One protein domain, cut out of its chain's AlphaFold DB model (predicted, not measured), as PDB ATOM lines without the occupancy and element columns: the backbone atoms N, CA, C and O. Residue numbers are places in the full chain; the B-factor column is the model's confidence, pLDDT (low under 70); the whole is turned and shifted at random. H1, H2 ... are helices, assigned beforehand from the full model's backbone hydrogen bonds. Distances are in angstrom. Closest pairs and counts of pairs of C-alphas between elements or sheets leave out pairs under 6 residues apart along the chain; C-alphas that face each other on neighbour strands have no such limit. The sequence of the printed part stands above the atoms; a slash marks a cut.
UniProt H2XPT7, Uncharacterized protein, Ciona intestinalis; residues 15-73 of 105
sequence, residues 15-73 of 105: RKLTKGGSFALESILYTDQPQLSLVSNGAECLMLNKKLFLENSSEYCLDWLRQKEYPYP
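This is residues 15 to 73 of the 105 residues of an uncharacterized protein of Ciona intestinalis (UniProt H2XPT7). The model has little regular structure: three short helices gather toward one end, and the loop of residues 30 to 49 sweeps from H1 out to the far end, around Gly 42, and folds back to H2. The printed part has 59 residues, with H1, H2 and H3 in that order and no named strand; the class is all helix, though named elements hold only 21 residues. It is only just compact, close to loose, with a radius of gyration of the C-alphas of 12.4 A and spans of 34 by 26 by 18 A.

H1, residues 26 to 29, and H3, residues 59 to 68, are close but not clearly touching; their closest C-alphas, of Leu 29 and Arg 66, are 6.8 A apart. H2, residues 50 to 56, is apart from H3, and only just apart from H1, at 8.3 A. In H2 and H3 every O i to N i+4 pair is within hydrogen-bond range; H1 is too short for one.

H1 begins at C-alpha 26 (36.426, -6.675, 16.760). H2 is 10.1 A long. H3, 14.3 A, ends at C-alpha 68 (30.292, -13.477, 12.977).

The C-alphas farthest apart, of Gly 42 and Glu 59, are 34.2 A apart. The link H1 to H2 is long; H2 to H3 is tight. Residues 55 to 61, of which 59 to 61 belong to H3, stand free. The printed part has no cut, and no printed residue is under 70 in pLDDT.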
ATOM      1  N   ARG A  15      29.635  -7.426  27.143       91.56
ATOM      2  CA  ARG A  15      29.647  -8.833  26.715       91.56
ATOM      3  C   ARG A  15      30.128  -9.720  27.858       91.56
ATOM      4  O   ARG A  15      31.030  -9.347  28.606       91.56
ATOM      5  N   LYS A  16      29.533 -10.907  27.982       93.75
ATOM      6  CA  LYS A  16      30.001 -11.975  28.876       93.75
ATOM      7  C   LYS A  16      30.540 -13.118  28.026       93.75
ATOM      8  O   LYS A  16      29.840 -13.601  27.141       93.75
ATOM      9  N   LEU A  17      31.767 -13.541  28.303       93.88
ATOM     10  CA  LEU A  17      32.419 -14.644  27.602       93.88
ATOM     11  C   LEU A  17      32.316 -15.927  28.423       93.88
ATOM     12  O   LEU A  17      32.372 -15.904  29.654       93.88
ATOM     13  N   THR A  18      32.152 -17.045  27.728       94.50
ATOM     14  CA  THR A  18      32.095 -18.394  28.298       94.50
ATOM     15  C   THR A  18      33.163 -19.274  27.650       94.50
ATOM     16  O   THR A  18      33.900 -18.829  26.769       94.50
ATOM     17  N   LYS A  19      33.283 -20.530  28.101       94.69
ATOM     18  CA  LYS A  19      34.230 -21.497  27.533       94.69
ATOM     19  C   LYS A  19      34.061 -21.586  26.011       94.69
ATOM     20  O   LYS A  19      32.955 -21.805  25.530       94.69
ATOM     21  N   GLY A  20      35.167 -21.447  25.282       92.94
ATOM     22  CA  GLY A  20      35.188 -21.437  23.815       92.94
ATOM     23  C   GLY A  20      34.921 -20.067  23.181       92.94
ATOM     24  O   GLY A  20      35.003 -19.949  21.966       92.94
ATOM     25  N   GLY A  21      34.626 -19.035  23.976       91.38
ATOM     26  CA  GLY A  21      34.491 -17.667  23.489       91.38
ATOM     27  C   GLY A  21      35.836 -17.022  23.143       91.38
ATOM     28  O   GLY A  21      36.851 -17.282  23.789       91.38
ATOM     29  N   SER A  22      35.812 -16.142  22.146       91.44
ATOM     30  CA  SER A  22      36.918 -15.284  21.713       91.44
ATOM     31  C   SER A  22      36.645 -13.817  22.063       91.44
ATOM     32  O   SER A  22      35.513 -13.433  22.364       91.44
ATOM     33  N   PHE A  23      37.693 -12.994  22.040       91.44
ATOM     34  CA  PHE A  23      37.605 -11.546  22.232       91.44
ATOM     35  C   PHE A  23      38.705 -10.817  21.459       91.44
ATOM     36  O   PHE A  23      39.676 -11.433  21.020       91.44
ATOM     37  N   ALA A  24      38.550  -9.497  21.328       89.25
ATOM     38  CA  ALA A  24      39.467  -8.575  20.654       89.25
ATOM     39  C   ALA A  24      39.566  -8.735  19.125       89.25
ATOM     40  O   ALA A  24      40.314  -7.988  18.488       89.25
ATOM     41  N   LEU A  25      38.783  -9.631  18.520       89.31
ATOM     42  CA  LEU A  25      38.676  -9.778  17.065       89.31
ATOM     43  C   LEU A  25      38.018  -8.545  16.434       89.31
ATOM     44  O   LEU A  25      38.394  -8.121  15.347       89.31
ATOM     45  N   GLU A  26      37.111  -7.901  17.159       88.69
ATOM     46  CA  GLU A  26      36.426  -6.675  16.760       88.69
ATOM     47  C   GLU A  26      37.428  -5.535  16.524       88.69
ATOM     48  O   GLU A  26      37.275  -4.773  15.579       88.69
ATOM     49  N   SER A  27      38.529  -5.488  17.289       83.12
ATOM     50  CA  SER A  27      39.629  -4.520  17.095       83.12
ATOM     51  C   SER A  27      40.440  -4.738  15.811       83.12
ATOM     52  O   SER A  27      41.340  -3.959  15.481       83.12
ATOM     53  N   ILE A  28      40.241  -5.879  15.150       85.25
ATOM     54  CA  ILE A  28      40.845  -6.209  13.858       85.25
ATOM     55  C   ILE A  28      39.917  -5.754  12.728       85.25
ATOM     56  O   ILE A  28      40.391  -5.309  11.688       85.25
ATOM     57  N   LEU A  29      38.607  -5.871  12.942       87.44
ATOM     58  CA  LEU A  29      37.579  -5.655  11.928       87.44
ATOM     59  C   LEU A  29      37.043  -4.219  11.902       87.44
ATOM     60  O   LEU A  29      36.631  -3.748  10.843       87.44
ATOM     61  N   TYR A  30      37.055  -3.532  13.045       87.94
ATOM     62  CA  TYR A  30      36.450  -2.218  13.236       87.94
ATOM     63  C   TYR A  30      37.444  -1.259  13.897       87.94
ATOM     64  O   TYR A  30      38.162  -1.621  14.830       87.94
ATOM     65  N   THR A  31      37.487  -0.026  13.402       81.88
ATOM     66  CA  THR A  31      38.435   1.011  13.840       81.88
ATOM     67  C   THR A  31      37.905   1.881  14.974       81.88
ATOM     68  O   THR A  31      38.695   2.352  15.786       81.88
ATOM     69  N   ASP A  32      36.590   2.079  15.045       82.94
ATOM     70  CA  ASP A  32      35.935   2.932  16.037       82.94
ATOM     71  C   ASP A  32      35.252   2.059  17.094       82.94
ATOM     72  O   ASP A  32      34.111   1.629  16.932       82.94
ATOM     73  N   GLN A  33      36.011   1.669  18.119       86.25
ATOM     74  CA  GLN A  33      35.551   0.809  19.211       86.25
ATOM     75  C   GLN A  33      35.790   1.508  20.556       86.25
ATOM     76  O   GLN A  33      36.838   2.137  20.731       86.25
ATOM     77  N   PRO A  34      34.864   1.383  21.526       87.88
ATOM     78  CA  PRO A  34      35.034   1.974  22.850       87.88
ATOM     79  C   PRO A  34      36.239   1.365  23.576       87.88
ATOM     80  O   PRO A  34      36.697   0.260  23.268       87.88
ATOM     81  N   GLN A  35      36.738   2.059  24.601       86.19
ATOM     82  CA  GLN A  35      37.751   1.470  25.476       86.19
ATOM     83  C   GLN A  35      37.131   0.359  26.326       86.19
ATOM     84  O   GLN A  35      36.238   0.593  27.139       86.19
ATOM     85  N   LEU A  36      37.640  -0.860  26.158       89.06
ATOM     86  CA  LEU A  36      37.157  -2.041  26.860       89.06
ATOM     87  C   LEU A  36      38.194  -2.552  27.855       89.06
ATOM     88  O   LEU A  36      39.400  -2.494  27.626       89.06
ATOM     89  N   SER A  37      37.704  -3.104  28.960       90.94
ATOM     90  CA  SER A  37      38.503  -3.873  29.910       90.94
ATOM     91  C   SER A  37      37.958  -5.291  29.975       90.94
ATOM     92  O   SER A  37      36.756  -5.487  30.162       90.94
ATOM     93  N   LEU A  38      38.840  -6.280  29.840       92.06
ATOM     94  CA  LEU A  38      38.487  -7.677  30.050       92.06
ATOM     95  C   LEU A  38      38.765  -8.053  31.505       92.06
ATOM     96  O   LEU A  38      39.893  -7.940  31.976       92.06
ATOM     97  N   VAL A  39      37.738  -8.528  32.205       92.81
ATOM     98  CA  VAL A  39      37.854  -8.983  33.594       92.81
ATOM     99  C   VAL A  39      37.698 -10.497  33.624       92.81
ATOM    100  O   VAL A  39      36.626 -11.024  33.322       92.81
ATOM    101  N   SER A  40      38.776 -11.201  33.968       92.56
ATOM    102  CA  SER A  40      38.754 -12.659  34.110       92.56
ATOM    103  C   SER A  40      38.159 -13.063  35.456       92.56
ATOM    104  O   SER A  40      38.495 -12.493  36.491       92.56
ATOM    105  N   ASN A  41      37.311 -14.091  35.440       91.12
ATOM    106  CA  ASN A  41      36.811 -14.765  36.636       91.12
ATOM    107  C   ASN A  41      37.390 -16.189  36.714       91.12
ATOM    108  O   ASN A  41      36.648 -17.169  36.679       91.12
ATOM    109  N   GLY A  42      38.723 -16.292  36.713       92.31
ATOM    110  CA  GLY A  42      39.445 -17.571  36.746       92.31
ATOM    111  C   GLY A  42      39.513 -18.305  35.402       92.31
ATOM    112  O   GLY A  42      39.658 -19.522  35.380       92.31
ATOM    113  N   ALA A  43      39.374 -17.591  34.283       93.88
ATOM    114  CA  ALA A  43      39.503 -18.180  32.954       93.88
ATOM    115  C   ALA A  43      40.973 -18.302  32.531       93.88
ATOM    116  O   ALA A  43      41.758 -17.371  32.721       93.88
ATOM    117  N   GLU A  44      41.304 -19.417  31.883       94.62
ATOM    118  CA  GLU A  44      42.539 -19.596  31.123       94.62
ATOM    119  C   GLU A  44      42.295 -19.201  29.661       94.62
ATOM    120  O   GLU A  44      41.235 -19.488  29.095       94.62
ATOM    121  N   CYS A  45      43.262 -18.526  29.041       93.56
ATOM    122  CA  CYS A  45      43.135 -18.037  27.670       93.56
ATOM    123  C   CYS A  45      44.315 -18.486  26.813       93.56
ATOM    124  O   CYS A  45      45.472 -18.351  27.209       93.56
ATOM    125  N   LEU A  46      44.011 -18.953  25.603       94.62
ATOM    126  CA  LEU A  46      45.000 -19.084  24.540       94.62
ATOM    127  C   LEU A  46      45.144 -17.724  23.862       94.62
ATOM    128  O   LEU A  46      44.166 -17.165  23.369       94.62
ATOM    129  N   MET A  47      46.363 -17.192  23.848       93.12
ATOM    130  CA  MET A  47      46.657 -15.910  23.222       93.12
ATOM    131  C   MET A  47      47.358 -16.132  21.886       93.12
ATOM    132  O   MET A  47      48.342 -16.865  21.806       93.12
ATOM    133  N   LEU A  48      46.865 -15.467  20.842       91.25
ATOM    134  CA  LEU A  48      47.475 -15.466  19.518       91.25
ATOM    135  C   LEU A  48      48.064 -14.091  19.219       91.25
ATOM    136  O   LEU A  48      47.475 -13.057  19.537       91.25
ATOM    137  N   ASN A  49      49.232 -14.076  18.580       93.00
ATOM    138  CA  ASN A  49      49.821 -12.830  18.115       93.00
ATOM    139  C   ASN A  49      48.987 -12.265  16.951       93.00
ATOM    140  O   ASN A  49      48.847 -12.913  15.914       93.00
ATOM    141  N   LYS A  50      48.470 -11.040  17.114       90.31
ATOM    142  CA  LYS A  50      47.612 -10.371  16.120       90.31
ATOM    143  C   LYS A  50      48.278 -10.234  14.749       90.31
ATOM    144  O   LYS A  50      47.625 -10.480  13.741       90.31
ATOM    145  N   LYS A  51      49.560  -9.853  14.706       91.38
ATOM    146  CA  LYS A  51      50.302  -9.676  13.449       91.38
ATOM    147  C   LYS A  51      50.435 -11.009  12.718       91.38
ATOM    148  O   LYS A  51      50.053 -11.100  11.560       91.38
ATOM    149  N   LEU A  52      50.870 -12.047  13.433       93.31
ATOM    150  CA  LEU A  52      51.020 -13.386  12.866       93.31
ATOM    151  C   LEU A  52      49.685 -13.946  12.356       93.31
ATOM    152  O   LEU A  52      49.636 -14.536  11.281       93.31
ATOM    153  N   PHE A  53      48.603 -13.748  13.115       91.88
ATOM    154  CA  PHE A  53      47.265 -14.163  12.705       91.88
ATOM    155  C   PHE A  53      46.856 -13.491  11.394       91.88
ATOM    156  O   PHE A  53      46.442 -14.174  10.465       91.88
ATOM    157  N   LEU A  54      47.021 -12.170  11.296       91.31
ATOM    158  CA  LEU A  54      46.656 -11.406  10.104       91.31
ATOM    159  C   LEU A  54      47.489 -11.781   8.876       91.31
ATOM    160  O   LEU A  54      46.932 -11.915   7.794       91.31
ATOM    161  N   GLU A  55      48.794 -11.997   9.045       94.38
ATOM    162  CA  GLU A  55      49.699 -12.398   7.957       94.38
ATOM    163  C   GLU A  55      49.368 -13.781   7.377       94.38
ATOM    164  O   GLU A  55      49.660 -14.040   6.214       94.38
ATOM    165  N   ASN A  56      48.756 -14.664   8.174       94.69
ATOM    166  CA  ASN A  56      48.425 -16.035   7.775       94.69
ATOM    167  C   ASN A  56      46.920 -16.266   7.569       94.69
ATOM    168  O   ASN A  56      46.502 -17.381   7.250       94.69
ATOM    169  N   SER A  57      46.088 -15.241   7.765       93.62
ATOM    170  CA  SER A  57      44.644 -15.346   7.560       93.62
ATOM    171  C   SER A  57      44.314 -15.241   6.079       93.62
ATOM    172  O   SER A  57      44.720 -14.297   5.405       93.62
ATOM    173  N   SER A  58      43.525 -16.186   5.575       95.69
ATOM    174  CA  SER A  58      42.949 -16.073   4.237       95.69
ATOM    175  C   SER A  58      41.831 -15.031   4.207       95.69
ATOM    176  O   SER A  58      41.179 -14.764   5.219       95.69
ATOM    177  N   GLU A  59      41.548 -14.494   3.021       93.62
ATOM    178  CA  GLU A  59      40.415 -13.585   2.811       93.62
ATOM    179  C   GLU A  59      39.087 -14.235   3.229       93.62
ATOM    180  O   GLU A  59      38.308 -13.628   3.956       93.62
ATOM    181  N   TYR A  60      38.899 -15.521   2.910       95.62
ATOM    182  CA  TYR A  60      37.746 -16.302   3.361       95.62
ATOM    183  C   TYR A  60      37.587 -16.309   4.891       95.62
ATOM    184  O   TYR A  60      36.477 -16.177   5.404       95.62
ATOM    185  N   CYS A  61      38.688 -16.450   5.638       93.12
ATOM    186  CA  CYS A  61      38.655 -16.416   7.100       93.12
ATOM    187  C   CYS A  61      38.232 -15.034   7.616       93.12
ATOM    188  O   CYS A  61      37.394 -14.940   8.514       93.12
ATOM    189  N   LEU A  62      38.767 -13.963   7.023       91.75
ATOM    190  CA  LEU A  62      38.417 -12.592   7.393       91.75
ATOM    191  C   LEU A  62      36.954 -12.267   7.063       91.75
ATOM    192  O   LEU A  62      36.272 -11.648   7.877       91.75
ATOM    193  N   ASP A  63      36.444 -12.726   5.923       92.69
ATOM    194  CA  ASP A  63      35.037 -12.557   5.552       92.69
ATOM    195  C   ASP A  63      34.100 -13.331   6.471       92.69
ATOM    196  O   ASP A  63      33.066 -12.807   6.889       92.69
ATOM    197  N   TRP A  64      34.478 -14.552   6.846       93.06
ATOM    198  CA  TRP A  64      33.738 -15.314   7.842       93.06
ATOM    199  C   TRP A  64      33.701 -14.581   9.190       93.06
ATOM    200  O   TRP A  64      32.640 -14.487   9.806       93.06
ATOM    201  N   LEU A  65      34.821 -13.994   9.624       91.62
ATOM    202  CA  LEU A  65      34.885 -13.198  10.854       91.62
ATOM    203  C   LEU A  65      33.988 -11.954  10.793       91.62
ATOM    204  O   LEU A  65      33.261 -11.693  11.749       91.62
ATOM    205  N   ARG A  66      33.963 -11.235   9.663       90.25
ATOM    206  CA  ARG A  66      33.074 -10.073   9.448       90.25
ATOM    207  C   ARG A  66      31.586 -10.418   9.543       90.25
ATOM    208  O   ARG A  66      30.785  -9.544   9.848       90.25
ATOM    209  N   GLN A  67      31.212 -11.667   9.263       91.25
ATOM    210  CA  GLN A  67      29.830 -12.143   9.387       91.25
ATOM    211  C   GLN A  67      29.477 -12.611  10.804       91.25
ATOM    212  O   GLN A  67      28.298 -12.780  11.116       91.25
ATOM    213  N   LYS A  68      30.480 -12.903  11.638       90.44
ATOM    214  CA  LYS A  68      30.292 -13.477  12.977       90.44
ATOM    215  C   LYS A  68      30.427 -12.459  14.091       90.44
ATOM    216  O   LYS A  68      29.704 -12.560  15.080       90.44
ATOM    217  N   GLU A  69      31.349 -11.524  13.943       90.44
ATOM    218  CA  GLU A  69      31.570 -10.471  14.920       90.44
ATOM    219  C   GLU A  69      30.792  -9.212  14.531       90.44
ATOM    220  O   GLU A  69      30.479  -8.981  13.365       90.44
ATOM    221  N   TYR A  70      30.483  -8.398  15.534       88.38
ATOM    222  CA  TYR A  70      29.810  -7.113  15.379       88.38
ATOM    223  C   TYR A  70      30.558  -6.066  16.203       88.38
ATOM    224  O   TYR A  70      31.122  -6.415  17.243       88.38
ATOM    225  N   PRO A  71      30.570  -4.793  15.774       90.88
ATOM    226  CA  PRO A  71      31.185  -3.738  16.561       90.88
ATOM    227  C   PRO A  71      30.463  -3.591  17.904       90.88
ATOM    228  O   PRO A  71      29.240  -3.733  17.993       90.88
ATOM    229  N   TYR A  72      31.219  -3.268  18.952       91.62
ATOM    230  CA  TYR A  72      30.622  -2.840  20.211       91.62
ATOM    231  C   TYR A  72      29.910  -1.489  20.039       91.62
ATOM    232  O   TYR A  72      30.337  -0.689  19.202       91.62
ATOM    233  N   PRO A  73      28.861  -1.211  20.840       91.69
ATOM    234  CA  PRO A  73      28.201   0.091  20.832       91.69
ATOM    235  C   PRO A  73      29.180   1.221  21.166       91.69
ATOM    236  O   PRO A  73      30.103   1.022  21.962       91.69
TER     237      PRO A  73